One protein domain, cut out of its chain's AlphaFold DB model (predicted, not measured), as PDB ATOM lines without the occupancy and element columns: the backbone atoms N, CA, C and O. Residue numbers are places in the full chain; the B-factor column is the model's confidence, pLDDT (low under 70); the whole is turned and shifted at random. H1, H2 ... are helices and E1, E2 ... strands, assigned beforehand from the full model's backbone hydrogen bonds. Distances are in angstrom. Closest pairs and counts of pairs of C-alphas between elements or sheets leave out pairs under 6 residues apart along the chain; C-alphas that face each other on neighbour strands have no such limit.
ATOM      1  N   ILE A  58      32.947 -19.742  22.871       85.75
ATOM      2  CA  ILE A  58      33.523 -20.876  23.577       85.75
ATOM      3  C   ILE A  58      32.484 -21.441  24.544       85.75
ATOM      4  O   ILE A  58      31.832 -20.684  25.262       85.75
ATOM      5  N   SER A  59      32.300 -22.758  24.560       88.12
ATOM      6  CA  SER A  59      31.512 -23.427  25.598       88.12
ATOM      7  C   SER A  59      32.416 -23.810  26.762       88.12
ATOM      8  O   SER A  59      33.368 -24.569  26.583       88.12
ATOM      9  N   THR A  60      32.108 -23.325  27.968       86.38
ATOM     10  CA  THR A  60      32.852 -23.740  29.169       86.38
ATOM     11  C   THR A  60      32.588 -25.203  29.524       86.38
ATOM     12  O   THR A  60      33.519 -25.902  29.908       86.38
ATOM     13  N   ALA A  61      31.368 -25.705  29.301       84.38
ATOM     14  CA  ALA A  61      31.040 -27.109  29.555       84.38
ATOM     15  C   ALA A  61      31.809 -28.070  28.634       84.38
ATOM     16  O   ALA A  61      32.256 -29.122  29.085       84.38
ATOM     17  N   ALA A  62      31.981 -27.705  27.359       84.56
ATOM     18  CA  ALA A  62      32.797 -28.490  26.436       84.56
ATOM     19  C   ALA A  62      34.297 -28.360  26.738       84.56
ATOM     20  O   ALA A  62      35.033 -29.336  26.649       84.56
ATOM     21  N   LYS A  63      34.740 -27.169  27.157       86.81
ATOM     22  CA  LYS A  63      36.132 -26.913  27.535       86.81
ATOM     23  C   LYS A  63      36.585 -27.767  28.724       86.81
ATOM     24  O   LYS A  63      37.695 -28.297  28.688       86.81
ATOM     25  N   GLU A  64      35.766 -27.829  29.775       85.44
ATOM     26  CA  GLU A  64      36.100 -28.478  31.050       85.44
ATOM     27  C   GLU A  64      35.895 -29.993  31.021       85.44
ATOM     28  O   GLU A  64      36.705 -30.721  31.593       85.44
ATOM     29  N   ASP A  65      34.843 -30.469  30.353       82.06
ATOM     30  CA  ASP A  65      34.494 -31.890  30.342       82.06
ATOM     31  C   ASP A  65      34.108 -32.363  28.931       82.06
ATOM     32  O   ASP A  65      32.917 -32.449  28.614       82.06
ATOM     33  N   PRO A  66      35.090 -32.636  28.049       74.25
ATOM     34  CA  PRO A  66      34.848 -33.101  26.679       74.25
ATOM     35  C   PRO A  66      34.412 -34.576  26.599       74.25
ATOM     36  O   PRO A  66      33.879 -35.004  25.580       74.25
ATOM     37  N   ALA A  67      34.579 -35.369  27.667       70.88
ATOM     38  CA  ALA A  67      34.345 -36.819  27.649       70.88
ATOM     39  C   ALA A  67      32.876 -37.233  27.894       70.88
ATOM     40  O   ALA A  67      32.545 -38.425  27.878       70.88
ATOM     41  N   VAL A  68      31.977 -36.273  28.140       77.25
ATOM     42  CA  VAL A  68      30.558 -36.551  28.406       77.25
ATOM     43  C   VAL A  68      29.843 -36.960  27.124       77.25
ATOM     44  O   VAL A  68      29.688 -36.173  26.191       77.25
ATOM     45  N   ASN A  69      29.328 -38.189  27.106       76.25
ATOM     46  CA  ASN A  69      28.516 -38.677  25.995       76.25
ATOM     47  C   ASN A  69      27.189 -37.915  25.894       76.25
ATOM     48  O   ASN A  69      26.558 -37.587  26.899       76.25
ATOM     49  N   GLU A  70      26.737 -37.682  24.661       77.56
ATOM     50  CA  GLU A  70      25.401 -37.150  24.421       77.56
ATOM     51  C   GLU A  70      24.345 -38.185  24.832       77.56
ATOM     52  O   GLU A  70      24.361 -39.335  24.391       77.56
ATOM     53  N   ASP A  71      23.414 -37.770  25.687       80.12
ATOM     54  CA  ASP A  71      22.254 -38.559  26.060       80.12
ATOM     55  C   ASP A  71      21.152 -38.453  24.994       80.12
ATOM     56  O   ASP A  71      21.069 -37.500  24.216       80.12
ATOM     57  N   SER A  72      20.233 -39.421  24.973       76.81
ATOM     58  CA  SER A  72      19.109 -39.414  24.022       76.81
ATOM     59  C   SER A  72      18.169 -38.211  24.200       76.81
ATOM     60  O   SER A  72      17.349 -37.944  23.325       76.81
ATOM     61  N   SER A  73      18.277 -37.486  25.320       80.69
ATOM     62  CA  SER A  73      17.490 -36.285  25.608       80.69
ATOM     63  C   SER A  73      18.094 -34.988  25.031       80.69
ATOM     64  O   SER A  73      17.407 -33.959  24.981       80.69
ATOM     65  N   GLY A  74      19.349 -35.029  24.559       81.31
ATOM     66  CA  GLY A  74      20.085 -33.857  24.073       81.31
ATOM     67  C   GLY A  74      20.471 -32.878  25.187       81.31
ATOM     68  O   GLY A  74      20.601 -31.674  24.945       81.31
ATOM     69  N   GLY A  75      20.605 -33.361  26.421       83.88
ATOM     70  CA  GLY A  75      21.050 -32.603  27.585       83.88
ATOM     71  C   GLY A  75      22.444 -32.017  27.382       83.88
ATOM     72  O   GLY A  75      22.651 -30.836  27.667       83.88
ATOM     73  N   ARG A  76      23.364 -32.783  26.777       84.81
ATOM     74  CA  ARG A  76      24.708 -32.294  26.431       84.81
ATOM     75  C   ARG A  76      24.647 -31.135  25.432       84.81
ATOM     76  O   ARG A  76      25.237 -30.090  25.694       84.81
ATOM     77  N   ALA A  77      23.876 -31.252  24.346       81.00
ATOM     78  CA  ALA A  77      23.675 -30.156  23.394       81.00
ATOM     79  C   ALA A  77      23.199 -28.866  24.075       81.00
ATOM     80  O   ALA A  77      23.702 -27.781  23.779       81.00
ATOM     81  N   ARG A  78      22.230 -28.974  24.991       84.00
ATOM     82  CA  ARG A  78      21.699 -27.822  25.732       84.00
ATOM     83  C   ARG A  78      22.763 -27.218  26.635       84.00
ATOM     84  O   ARG A  78      22.931 -26.006  26.610       84.00
ATOM     85  N   GLN A  79      23.523 -28.047  27.346       84.69
ATOM     86  CA  GLN A  79      24.599 -27.595  28.222       84.69
ATOM     87  C   GLN A  79      25.696 -26.853  27.447       84.69
ATOM     88  O   GLN A  79      26.101 -25.767  27.862       84.69
ATOM     89  N   ILE A  80      26.133 -27.378  26.296       83.81
ATOM     90  CA  ILE A  80      27.129 -26.720  25.430       83.81
ATOM     91  C   ILE A  80      26.601 -25.363  24.943       83.81
ATOM     92  O   ILE A  80      27.305 -24.358  25.028       83.81
ATOM     93  N   LYS A  81      25.336 -25.302  24.502       85.88
ATOM     94  CA  LYS A  81      24.701 -24.047  24.062       85.88
ATOM     95  C   LYS A  81      24.535 -23.034  25.197       85.88
ATOM     96  O   LYS A  81      24.844 -21.863  25.012       85.88
ATOM     97  N   GLN A  82      24.059 -23.463  26.364       85.38
ATOM     98  CA  GLN A  82      23.808 -22.595  27.523       85.38
ATOM     99  C   GLN A  82      25.097 -22.066  28.157       85.38
ATOM    100  O   GLN A  82      25.104 -20.969  28.706       85.38
ATOM    101  N   SER A  83      26.184 -22.831  28.064       85.94
ATOM    102  CA  SER A  83      27.517 -22.425  28.520       85.94
ATOM    103  C   SER A  83      28.330 -21.688  27.452       85.94
ATOM    104  O   SER A  83      29.509 -21.415  27.668       85.94
ATOM    105  N   SER A  84      27.726 -21.373  26.300       86.69
ATOM    106  CA  SER A  84      28.375 -20.588  25.254       86.69
ATOM    107  C   SER A  84      28.584 -19.154  25.730       86.69
ATOM    108  O   SER A  84      27.633 -18.436  26.031       86.69
ATOM    109  N   GLN A  85      29.832 -18.704  25.702       84.06
ATOM    110  CA  GLN A  85      30.235 -17.339  26.024       84.06
ATOM    111  C   GLN A  85      31.096 -16.763  24.892       84.06
ATOM    112  O   GLN A  85      31.679 -17.534  24.127       84.06
ATOM    113  N   PRO A  86      31.188 -15.430  24.747       81.44
ATOM    114  CA  PRO A  86      32.122 -14.813  23.808       81.44
ATOM    115  C   PRO A  86      33.561 -15.278  24.075       81.44
ATOM    116  O   PRO A  86      34.000 -15.316  25.227       81.44
ATOM    117  N   ALA A  87      34.302 -15.630  23.022       79.81
ATOM    118  CA  ALA A  87      35.691 -16.066  23.157       79.81
ATOM    119  C   ALA A  87      36.613 -14.865  23.450       79.81
ATOM    120  O   ALA A  87      37.159 -14.236  22.543       79.81
ATOM    121  N   ASN A  88      36.794 -14.542  24.733       77.62
ATOM    122  CA  ASN A  88      37.745 -13.527  25.198       77.62
ATOM    123  C   ASN A  88      39.176 -14.089  25.197       77.62
ATOM    124  O   ASN A  88      39.736 -14.398  26.248       77.62
ATOM    125  N   LEU A  89      39.748 -14.263  24.006       80.75
ATOM    126  CA  LEU A  89      41.140 -14.683  23.830       80.75
ATOM    127  C   LEU A  89      42.054 -13.468  23.704       80.75
ATOM    128  O   LEU A  89      41.750 -12.546  22.942       80.75
ATOM    129  N   SER A  90      43.184 -13.491  24.411       85.31
ATOM    130  CA  SER A  90      44.211 -12.459  24.272       85.31
ATOM    131  C   SER A  90      44.885 -12.531  22.898       85.31
ATOM    132  O   SER A  90      44.923 -13.586  22.259       85.31
ATOM    133  N   GLU A  91      45.460 -11.418  22.438       85.50
ATOM    134  CA  GLU A  91      46.199 -11.381  21.166       85.50
ATOM    135  C   GLU A  91      47.344 -12.400  21.139       85.50
ATOM    136  O   GLU A  91      47.564 -13.065  20.129       85.50
ATOM    137  N   GLN A  92      48.019 -12.594  22.275       85.94
ATOM    138  CA  GLN A  92      49.080 -13.591  22.424       85.94
ATOM    139  C   GLN A  92      48.557 -15.019  22.221       85.94
ATOM    140  O   GLN A  92      49.182 -15.801  21.507       85.94
ATOM    141  N   GLN A  93      47.393 -15.357  22.794       87.12
ATOM    142  CA  GLN A  93      46.767 -16.668  22.589       87.12
ATOM    143  C   GLN A  93      46.383 -16.872  21.121       87.12
ATOM    144  O   GLN A  93      46.643 -17.935  20.565       87.12
ATOM    145  N   ARG A  94      45.819 -15.847  20.466       87.81
ATOM    146  CA  ARG A  94      45.464 -15.909  19.037       87.81
ATOM    147  C   ARG A  94      46.693 -16.135  18.150       87.81
ATOM    148  O   ARG A  94      46.651 -16.997  17.278       87.81
ATOM    149  N   GLN A  95      47.797 -15.432  18.408       88.88
ATOM    150  CA  GLN A  95      49.054 -15.601  17.665       88.88
ATOM    151  C   GLN A  95      49.657 -17.000  17.848       88.88
ATOM    152  O   GLN A  95      50.122 -17.608  16.884       88.88
ATOM    153  N   GLN A  96      49.622 -17.534  19.071       88.00
ATOM    154  CA  GLN A  96      50.081 -18.897  19.341       88.00
ATOM    155  C   GLN A  96      49.211 -19.931  18.618       88.00
ATOM    156  O   GLN A  96      49.753 -20.822  17.967       88.00
ATOM    157  N   LEU A  97      47.881 -19.775  18.646       88.25
ATOM    158  CA  LEU A  97      46.967 -20.632  17.885       88.25
ATOM    159  C   LEU A  97      47.268 -20.576  16.387       88.25
ATOM    160  O   LEU A  97      47.401 -21.620  15.759       88.25
ATOM    161  N   GLN A  98      47.435 -19.380  15.824       88.69
ATOM    162  CA  GLN A  98      47.770 -19.207  14.410       88.69
ATOM    163  C   GLN A  98      49.090 -19.903  14.049       88.69
ATOM    164  O   GLN A  98      49.165 -20.581  13.024       88.69
ATOM    165  N   SER A  99      50.121 -19.787  14.891       89.06
ATOM    166  CA  SER A  99      51.418 -20.440  14.673       89.06
ATOM    167  C   SER A  99      51.310 -21.969  14.694       89.06
ATOM    168  O   SER A  99      51.829 -22.639  13.793       89.06
ATOM    169  N   VAL A 100      50.583 -22.520  15.670       87.94
ATOM    170  CA  VAL A 100      50.350 -23.966  15.787       87.94
ATOM    171  C   VAL A 100      49.541 -24.478  14.596       87.94
ATOM    172  O   VAL A 100      49.949 -25.439  13.949       87.94
ATOM    173  N   LEU A 101      48.442 -23.809  14.239       86.44
ATOM    174  CA  LEU A 101      47.578 -24.215  13.124       86.44
ATOM    175  C   LEU A 101      48.274 -24.107  11.763       86.44
ATOM    176  O   LEU A 101      48.045 -24.949  10.895       86.44
ATOM    177  N   SER A 102      49.143 -23.109  11.586       85.81
ATOM    178  CA  SER A 102      49.961 -22.965  10.374       85.81
ATOM    179  C   SER A 102      50.915 -24.145  10.185       85.81
ATOM    180  O   SER A 102      51.203 -24.521   9.052       85.81
ATOM    181  N   THR A 103      51.373 -24.746  11.286       83.94
ATOM    182  CA  THR A 103      52.274 -25.907  11.279       83.94
ATOM    183  C   THR A 103      51.505 -27.223  11.169       83.94
ATOM    184  O   THR A 103      51.924 -28.119  10.445       83.94
ATOM    185  N   ALA A 104      50.368 -27.339  11.860       77.81
ATOM    186  CA  ALA A 104      49.588 -28.571  11.944       77.81
ATOM    187  C   ALA A 104      48.813 -28.917  10.657       77.81
ATOM    188  O   ALA A 104      48.375 -30.052  10.531       77.81
ATOM    189  N   GLN A 105      48.628 -27.964   9.725       74.69
ATOM    190  CA  GLN A 105      47.935 -28.147   8.432       74.69
ATOM    191  C   GLN A 105      46.688 -29.051   8.539       74.69
ATOM    192  O   GLN A 105      46.642 -30.154   8.002       74.69
ATOM    193  N   GLY A 106      45.670 -28.574   9.264       82.56
ATOM    194  CA  GLY A 106      44.424 -29.322   9.474       82.56
ATOM    195  C   GLY A 106      43.439 -29.265   8.298       82.56
ATOM    196  O   GLY A 106      43.607 -28.441   7.391       82.56
ATOM    197  N   PRO A 107      42.366 -30.081   8.335       89.25
ATOM    198  CA  PRO A 107      41.276 -30.037   7.368       89.25
ATOM    199  C   PRO A 107      40.682 -28.633   7.286       89.25
ATOM    200  O   PRO A 107      40.245 -28.065   8.291       89.25
ATOM    201  N   ALA A 108      40.683 -28.067   6.082       88.25
ATOM    202  CA  ALA A 108      40.162 -26.737   5.815       88.25
ATOM    203  C   ALA A 108      38.949 -26.819   4.889       88.25
ATOM    204  O   ALA A 108      38.980 -27.467   3.845       88.25
ATOM    205  N   VAL A 109      37.881 -26.129   5.273       87.94
ATOM    206  CA  VAL A 109      36.623 -26.058   4.543       87.94
ATOM    207  C   VAL A 109      36.287 -24.588   4.325       87.94
ATOM    208  O   VAL A 109      36.059 -23.845   5.276       87.94
ATOM    209  N   ASP A 110      36.217 -24.147   3.070       84.19
ATOM    210  CA  ASP A 110      35.867 -22.753   2.761       84.19
ATOM    211  C   ASP A 110      34.410 -22.423   3.110       84.19
ATOM    212  O   ASP A 110      34.089 -21.305   3.512       84.19
ATOM    213  N   ARG A 111      33.510 -23.400   2.941       81.19
ATOM    214  CA  ARG A 111      32.068 -23.255   3.178       81.19
ATOM    215  C   ARG A 111      31.527 -24.449   3.963       81.19
ATOM    216  O   ARG A 111      31.181 -25.461   3.352       81.19
ATOM    217  N   PRO A 112      31.467 -24.371   5.303       82.50
ATOM    218  CA  PRO A 112      30.870 -25.432   6.101       82.50
ATOM    219  C   PRO A 112      29.380 -25.575   5.764       82.50
ATOM    220  O   PRO A 112      28.642 -24.595   5.724       82.50
ATOM    221  N   ASN A 113      28.923 -26.811   5.544       83.31
ATOM    222  CA  ASN A 113      27.509 -27.136   5.286       83.31
ATOM    223  C   ASN A 113      26.683 -27.252   6.584       83.31
ATOM    224  O   ASN A 113      25.754 -28.053   6.671       83.31
ATOM    225  N   PHE A 114      27.067 -26.522   7.628       85.56
ATOM    226  CA  PHE A 114      26.422 -26.537   8.937       85.56
ATOM    227  C   PHE A 114      26.508 -25.150   9.570       85.56
ATOM    228  O   PHE A 114      27.293 -24.304   9.138       85.56
ATOM    229  N   GLU A 115      25.691 -24.907  10.594       84.06
ATOM    230  CA  GLU A 115      25.702 -23.619  11.283       84.06
ATOM    231  C   GLU A 115      26.956 -23.450  12.128       84.06
ATOM    232  O   GLU A 115      27.279 -24.273  12.984       84.06
ATOM    233  N   MET A 116      27.650 -22.341  11.905       86.81
ATOM    234  CA  MET A 116      28.831 -21.949  12.659       86.81
ATOM    235  C   MET A 116      28.385 -21.325  13.980       86.81
ATOM    236  O   MET A 116      28.499 -20.121  14.186       86.81
ATOM    237  N   MET A 117      27.822 -22.144  14.862       87.31
ATOM    238  CA  MET A 117      27.392 -21.749  16.200       87.31
ATOM    239  C   MET A 117      27.757 -22.829  17.206       87.31
ATOM    240  O   MET A 117      27.699 -24.021  16.896       87.31
ATOM    241  N   VAL A 118      28.085 -22.419  18.429       88.69
ATOM    242  CA  VAL A 118      28.359 -23.358  19.522       88.69
ATOM    243  C   VAL A 118      27.130 -24.241  19.786       88.69
ATOM    244  O   VAL A 118      25.986 -23.788  19.804       88.69
ATOM    245  N   GLY A 119      27.371 -25.542  19.948       87.00
ATOM    246  CA  GLY A 119      26.375 -26.592  20.137       87.00
ATOM    247  C   GLY A 119      25.681 -27.082  18.861       87.00
ATOM    248  O   GLY A 119      24.822 -27.970  18.941       87.00
ATOM    249  N   THR A 120      26.019 -26.548  17.685       89.50
ATOM    250  CA  THR A 120      25.517 -27.068  16.404       89.50
ATOM    251  C   THR A 120      26.155 -28.413  16.070       89.50
ATOM    252  O   THR A 120      27.344 -28.621  16.300       89.50
ATOM    253  N   SER A 121      25.359 -29.346  15.541       89.31
ATOM    254  CA  SER A 121      25.834 -30.664  15.105       89.31
ATOM    255  C   SER A 121      26.683 -30.565  13.838       89.31
ATOM    256  O   SER A 121      26.258 -29.969  12.849       89.31
ATOM    257  N   VAL A 122      27.844 -31.217  13.848       89.94
ATOM    258  CA  VAL A 122      28.755 -31.305  12.704       89.94
ATOM    259  C   VAL A 122      28.496 -32.616  11.943       89.94
ATOM    260  O   VAL A 122      28.583 -33.697  12.541       89.94
ATOM    261  N   PRO A 123      28.174 -32.571  10.635       89.00
ATOM    262  CA  PRO A 123      27.925 -33.756   9.806       89.00
ATOM    263  C   PRO A 123      29.091 -34.757   9.756       89.00
ATOM    264  O   PRO A 123      30.252 -34.375   9.812       89.00
ATOM    265  N   ARG A 124      28.813 -36.072   9.636       88.44
ATOM    266  CA  ARG A 124      29.852 -37.147   9.571       88.44
ATOM    267  C   ARG A 124      30.716 -37.115   8.330       88.44
ATOM    268  O   ARG A 124      31.840 -37.580   8.395       88.44
ATOM    269  N   GLN A 125      30.205 -36.507   7.277       88.12
ATOM    270  CA  GLN A 125      30.933 -36.248   6.045       88.12
ATOM    271  C   GLN A 125      31.923 -35.076   6.138       88.12
ATOM    272  O   GLN A 125      32.698 -34.887   5.211       88.12
ATOM    273  N   THR A 126      31.875 -34.258   7.196       88.62
ATOM    274  CA  THR A 126      32.843 -33.173   7.381       88.62
ATOM    275  C   THR A 126      34.136 -33.756   7.934       88.62
ATOM    276  O   THR A 126      34.115 -34.378   8.995       88.62
ATOM    277  N   GLU A 127      35.241 -33.542   7.225       89.81
ATOM    278  CA  GLU A 127      36.563 -33.945   7.691       89.81
ATOM    279  C   GLU A 127      36.982 -33.120   8.908       89.81
ATOM    280  O   GLU A 127      36.869 -31.892   8.935       89.81
ATOM    281  N   THR A 128      37.462 -33.827   9.922       91.50
ATOM    282  CA  THR A 128      37.969 -33.284  11.176       91.50
ATOM    283  C   THR A 128      39.279 -33.983  11.508       91.50
ATOM    284  O   THR A 128      39.458 -35.151  11.165       91.50
ATOM    285  N   ALA A 129      40.201 -33.266  12.142       91.75
ATOM    286  CA  ALA A 129      41.458 -33.824  12.632       91.75
ATOM    287  C   ALA A 129      41.535 -33.715  14.152       91.75
ATOM    288  O   ALA A 129      40.842 -32.892  14.749       91.75
ATOM    289  N   ASP A 130      42.383 -34.529  14.771       91.38
ATOM    290  CA  ASP A 130      42.603 -34.483  16.214       91.38
ATOM    291  C   ASP A 130      43.272 -33.170  16.615       91.38
ATOM    292  O   ASP A 130      44.228 -32.724  15.977       91.38
ATOM    293  N   LEU A 131      42.759 -32.532  17.665       89.38
ATOM    294  CA  LEU A 131      43.254 -31.235  18.100       89.38
ATOM    295  C   LEU A 131      44.674 -31.357  18.691       89.38
ATOM    296  O   LEU A 131      44.877 -32.151  19.615       89.38
ATOM    297  N   PRO A 132      45.655 -30.563  18.213       88.81
ATOM    298  CA  PRO A 132      47.010 -30.584  18.755       88.81
ATOM    299  C   PRO A 132      47.032 -30.218  20.241       88.81
ATOM    300  O   PRO A 132      46.318 -29.307  20.678       88.81
ATOM    301  N   ALA A 133      47.896 -30.884  21.009       87.00
ATOM    302  CA  ALA A 133      48.014 -30.668  22.451       87.00
ATOM    303  C   ALA A 133      48.439 -29.228  22.800       87.00
ATOM    304  O   ALA A 133      48.142 -28.716  23.875       87.00
ATOM    305  N   GLU A 134      49.116 -28.539  21.887       87.56
ATOM    306  CA  GLU A 134      49.497 -27.142  22.043       87.56
ATOM    307  C   GLU A 134      48.259 -26.232  22.053       87.56
ATOM    308  O   GLU A 134      48.184 -25.295  22.846       87.56
ATOM    309  N   VAL A 135      47.243 -26.524  21.231       88.00
ATOM    310  CA  VAL A 135      45.992 -25.745  21.212       88.00
ATOM    311  C   VAL A 135      45.213 -25.944  22.507       88.00
ATOM    312  O   VAL A 135      44.723 -24.972  23.092       88.00
ATOM    313  N   THR A 136      45.124 -27.184  22.987       88.62
ATOM    314  CA  THR A 136      44.425 -27.496  24.240       88.62
ATOM    315  C   THR A 136      45.120 -26.873  25.449       88.62
ATOM    316  O   THR A 136      44.444 -26.426  26.377       88.62
ATOM    317  N   GLN A 137      46.452 -26.748  25.422       87.88
ATOM    318  CA  GLN A 137      47.222 -25.997  26.419       87.88
ATOM    319  C   GLN A 137      46.915 -24.494  26.376       87.88
ATOM    320  O   GLN A 137      46.646 -23.900  27.418       87.88
ATOM    321  N   ILE A 138      46.893 -23.874  25.189       86.50
ATOM    322  CA  ILE A 138      46.614 -22.432  25.040       86.50
ATOM    323  C   ILE A 138      45.201 -22.084  25.531       86.50
ATOM    324  O   ILE A 138      44.992 -21.073  26.211       86.50
ATOM    325  N   LEU A 139      44.223 -22.930  25.196       85.19
ATOM    326  CA  LEU A 139      42.822 -22.750  25.578       85.19
ATOM    327  C   LEU A 139      42.507 -23.273  26.983       85.19
ATOM    328  O   LEU A 139      41.446 -22.942  27.521       85.19
ATOM    329  N   ASN A 140      43.433 -24.016  27.598       87.06
ATOM    330  CA  ASN A 140      43.269 -24.729  28.864       87.06
ATOM    331  C   ASN A 140      42.032 -25.649  28.871       87.06
ATOM    332  O   ASN A 140      41.197 -25.552  29.771       87.06
ATOM    333  N   GLY A 141      41.870 -26.490  27.848       88.69
ATOM    334  CA  GLY A 141      40.732 -27.412  27.724       88.69
ATOM    335  C   GLY A 141      40.618 -28.056  26.341       88.69
ATOM    336  O   GLY A 141      41.546 -27.948  25.545       88.69
ATOM    337  N   PHE A 142      39.477 -28.696  26.058       88.06
ATOM    338  CA  PHE A 142      39.197 -29.409  24.789       88.06
ATOM    339  C   PHE A 142      40.128 -30.602  24.511       88.06
ATOM    340  O   PHE A 142      40.495 -30.896  23.374       88.06
ATOM    341  N   TRP A 143      40.570 -31.284  25.564       88.50
ATOM    342  CA  TRP A 143      41.483 -32.419  25.445       88.50
ATOM    343  C   TRP A 143      40.817 -33.603  24.744       88.50
ATOM    344  O   TRP A 143      39.812 -34.118  25.226       88.50
ATOM    345  N   GLY A 144      41.412 -34.061  23.639       86.56
ATOM    346  CA  GLY A 144      40.873 -35.172  22.847       86.56
ATOM    347  C   GLY A 144      39.713 -34.784  21.928       86.56
ATOM    348  O   GLY A 144      39.106 -35.662  21.319       86.56
ATOM    349  N   ASP A 145      39.415 -33.488  21.811       92.25
ATOM    350  CA  ASP A 145      38.485 -32.990  20.808       92.25
ATOM    351  C   ASP A 145      39.137 -32.910  19.431       92.25
ATOM    352  O   ASP A 145      40.349 -33.053  19.253       92.25
ATOM    353  N   GLN A 146      38.298 -32.681  18.431       92.56
ATOM    354  CA  GLN A 146      38.723 -32.528  17.054       92.56
ATOM    355  C   GLN A 146      38.639 -31.067  16.623       92.56
ATOM    356  O   GLN A 146      37.991 -30.237  17.259       92.56
ATOM    357  N   TYR A 147      39.265 -30.742  15.501       92.56
ATOM    358  CA  TYR A 147      39.192 -29.422  14.903       92.56
ATOM    359  C   TYR A 147      39.053 -29.473  13.389       92.56
ATOM    360  O   TYR A 147      39.374 -30.461  12.724       92.56
ATOM    361  N   LEU A 148      38.566 -28.360  12.858       92.12
ATOM    362  CA  LEU A 148      38.589 -28.034  11.443       92.12
ATOM    363  C   LEU A 148      38.774 -26.527  11.279       92.12
ATOM    364  O   LEU A 148      38.434 -25.734  12.163       92.12
ATOM    365  N   ILE A 149      39.293 -26.121  10.129       91.12
ATOM    366  CA  ILE A 149      39.459 -24.716   9.768       91.12
ATOM    367  C   ILE A 149      38.321 -24.343   8.819       91.12
ATOM    368  O   ILE A 149      38.251 -24.840   7.701       91.12
ATOM    369  N   ALA A 150      37.420 -23.464   9.248       89.00
ATOM    370  CA  ALA A 150      36.323 -22.957   8.429       89.00
ATOM    371  C   ALA A 150      36.679 -21.565   7.888       89.00
ATOM    372  O   ALA A 150      36.541 -20.557   8.588       89.00
ATOM    373  N   GLY A 151      37.178 -21.494   6.653       86.75
ATOM    374  CA  GLY A 151      37.694 -20.258   6.057       86.75
ATOM    375  C   GLY A 151      38.859 -19.658   6.861       86.75
ATOM    376  O   GLY A 151      39.999 -20.102   6.732       86.75
ATOM    377  N   LYS A 152      38.561 -18.647   7.691       86.94
ATOM    378  CA  LYS A 152      39.509 -17.956   8.593       86.94
ATOM    379  C   LYS A 152      39.302 -18.267  10.085       86.94
ATOM    380  O   LYS A 152      39.946 -17.653  10.935       86.94
ATOM    381  N   SER A 153      38.376 -19.161  10.412       88.81
ATOM    382  CA  SER A 153      38.014 -19.489  11.790       88.81
ATOM    383  C   SER A 153      38.456 -20.903  12.149       88.81
ATOM    384  O   SER A 153      38.274 -21.831  11.363       88.81
ATOM    385  N   LEU A 154      38.990 -21.081  13.354       90.81
ATOM    386  CA  LEU A 154      39.170 -22.390  13.969       90.81
ATOM    387  C   LEU A 154      37.829 -22.813  14.559       90.81
ATOM    388  O   LEU A 154      37.223 -22.066  15.328       90.81
ATOM    389  N   VAL A 155      37.387 -24.018  14.226       92.06
ATOM    390  CA  VAL A 155      36.199 -24.636  14.810       92.06
ATOM    391  C   VAL A 155      36.647 -25.871  15.564       92.06
ATOM    392  O   VAL A 155      37.183 -26.804  14.968       92.06
ATOM    393  N   ILE A 156      36.421 -25.869  16.873       93.06
ATOM    394  CA  ILE A 156      36.668 -27.025  17.733       93.06
ATOM    395  C   ILE A 156      35.375 -27.824  17.808       93.06
ATOM    396  O   ILE A 156      34.297 -27.263  18.022       93.06
ATOM    397  N   VAL A 157      35.486 -29.129  17.608       93.06
ATOM    398  CA  VAL A 157      34.381 -30.077  17.556       93.06
ATOM    399  C   VAL A 157      34.563 -31.095  18.670       93.06
ATOM    400  O   VAL A 157      35.534 -31.847  18.675       93.06
ATOM    401  N   ASP A 158      33.593 -31.144  19.578       91.00
ATOM    402  CA  ASP A 158      33.526 -32.134  20.651       91.00
ATOM    403  C   ASP A 158      33.493 -33.543  20.034       91.00
ATOM    404  O   ASP A 158      32.620 -33.845  19.207       91.00
ATOM    405  N   HIS A 159      34.467 -34.394  20.373       88.44
ATOM    406  CA  HIS A 159      34.639 -35.698  19.718       88.44
ATOM    407  C   HIS A 159      33.441 -36.636  19.966       88.44
ATOM    408  O   HIS A 159      33.040 -37.385  19.070       88.44
ATOM    409  N   HIS A 160      32.825 -36.557  21.147       86.06
ATOM    410  CA  HIS A 160      31.775 -37.474  21.595       86.06
ATOM    411  C   HIS A 160      30.395 -37.118  21.039       86.06
ATOM    412  O   HIS A 160      29.690 -37.964  20.483       86.06
ATOM    413  N   SER A 161      30.004 -35.854  21.174       85.06
ATOM    414  CA  SER A 161      28.719 -35.328  20.708       85.06
ATOM    415  C   SER A 161      28.761 -34.868  19.251       85.06
ATOM    416  O   SER A 161      27.708 -34.676  18.638       85.06
ATOM    417  N   ARG A 162      29.960 -34.726  18.660       89.56
ATOM    418  CA  ARG A 162      30.158 -34.255  17.280       89.56
ATOM    419  C   ARG A 162      29.486 -32.897  17.062       89.56
ATOM    420  O   ARG A 162      28.780 -32.678  16.073       89.56
ATOM    421  N   ARG A 163      29.699 -31.982  18.009       90.44
ATOM    422  CA  ARG A 163      29.138 -30.624  18.021       90.44
ATOM    423  C   ARG A 163      30.221 -29.572  18.091       90.44
ATOM    424  O   ARG A 163      31.290 -29.815  18.630       90.44
ATOM    425  N   VAL A 164      29.914 -28.379  17.602       91.00
ATOM    426  CA  VAL A 164      30.801 -27.225  17.733       91.00
ATOM    427  C   VAL A 164      30.938 -26.854  19.212       91.00
ATOM    428  O   VAL A 164      29.971 -26.446  19.852       91.00
ATOM    429  N   ALA A 165      32.138 -26.994  19.751       91.88
ATOM    430  CA  ALA A 165      32.481 -26.674  21.131       91.88
ATOM    431  C   ALA A 165      32.979 -25.227  21.264       91.88
ATOM    432  O   ALA A 165      32.661 -24.530  22.231       91.88
ATOM    433  N   ALA A 166      33.728 -24.763  20.262       90.88
ATOM    434  CA  ALA A 166      34.235 -23.403  20.190       90.88
ATOM    435  C   ALA A 166      34.434 -22.958  18.739       90.88
ATOM    436  O   ALA A 166      34.674 -23.769  17.843       90.88
ATOM    437  N   ILE A 167      34.359 -21.650  18.528       91.44
ATOM    438  CA  ILE A 167      34.663 -20.966  17.278       91.44
ATOM    439  C   ILE A 167      35.582 -19.805  17.625       91.44
ATOM    440  O   ILE A 167      35.248 -18.982  18.477       91.44
ATOM    441  N   ILE A 168      36.731 -19.751  16.966       89.31
ATOM    442  CA  ILE A 168      37.721 -18.695  17.149       89.31
ATOM    443  C   ILE A 168      38.000 -18.098  15.776       89.31
ATOM    444  O   ILE A 168      38.513 -18.781  14.888       89.31
ATOM    445  N   ALA A 169      37.624 -16.843  15.574       87.75
ATOM    446  CA  ALA A 169      37.874 -16.123  14.338       87.75
ATOM    447  C   ALA A 169      39.319 -15.621  14.242       87.75
ATOM    448  O   ALA A 169      39.985 -15.355  15.240       87.75
ATOM    449  N   ASP A 170      39.746 -15.420  12.994       83.88
ATOM    450  CA  ASP A 170      41.002 -14.759  12.626       83.88
ATOM    451  C   ASP A 170      42.259 -15.509  13.087       83.88
ATOM    452  O   ASP A 170      43.205 -14.941  13.622       83.88
TER     453      ASP A 170
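This is residues 58 to 170 of the 172 residues of an uncharacterized protein of Bradyrhizobium sp. Leaf396 (UniProt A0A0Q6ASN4). A small twisted sheet of three strands, E2, E3 and E4, forms the core, with H1 over one face and H2 and the helical hairpin of H3 and H4 towards opposite ends of the long axis. A long link, residues 105 to 132, loops round the sheet and pairs briefly with its E2 edge at residues 108 to 109 and 129 to 130. The printed part has 113 residues, with the order H1 H2 E1 H3 H4 E2 E3 E4; the sheet's order is E2 E3 E4, antiparallel. The class is mixed, helices and strands, with 55 residues, under half, in named elements. The whole is compact, with a radius of gyration of the C-alphas of 12.9 A and spans of 39 by 27 by 21 A.

Start at H1, residues 60 to 64, which touches H2, residues 75 to 82; their closest C-alphas, those of Ala 61 and Ile 80, are 5.7 A apart. E1, residues 84 to 86, pairs with no named strand. Next find H3, residues 91 to 104, and H4, residues 133 to 139, a hairpin whose helices touch at a shallow tilt of 20 degrees, opposite ways, with the C-alphas of Leu 97 and Val 135 closest at 6.2 A. Then E2, residues 146 to 150, E3, residues 153 to 158, and E4, residues 163 to 169, form a meander, each strand the antiparallel neighbour of the one before. Look at N 148 and O 155, 3.0 A apart, for E2 and E3, and at N 156 and O 166, 2.9 A apart, for E3 and E4. The sheet is only just strongly twisted, up to 4.1 A off its best plane. H1 is on the sheet at a height over the sheet of 9.5 A. H2 only grazes it with residues 76 to 81, and H3 with residues 94 to 101. H4 is not on it. In H1, H2, H3 and H4 every O i to N i+4 pair is within hydrogen-bond range.

Find C-alpha 60 at (32.852, -23.740, 29.169), where H1 begins. H2 is 10.4 A long, and H3 runs 19.8 A from C-alpha 91 at (46.199, -11.381, 21.166). H4 is 10.0 A, E2 13.1 A, E3 16.1 A and E4 17.3 A long, E4 ending at C-alpha 169, (37.874, -16.123, 14.338).

The two C-alphas farthest apart, those of Ser 72 and Gln 92, are 39.6 A apart. The printed part has no cut. The link from H3 to H4, 28 residues, is long. Mean pLDDT of the printed part is 86.3, and no printed residue is under 70.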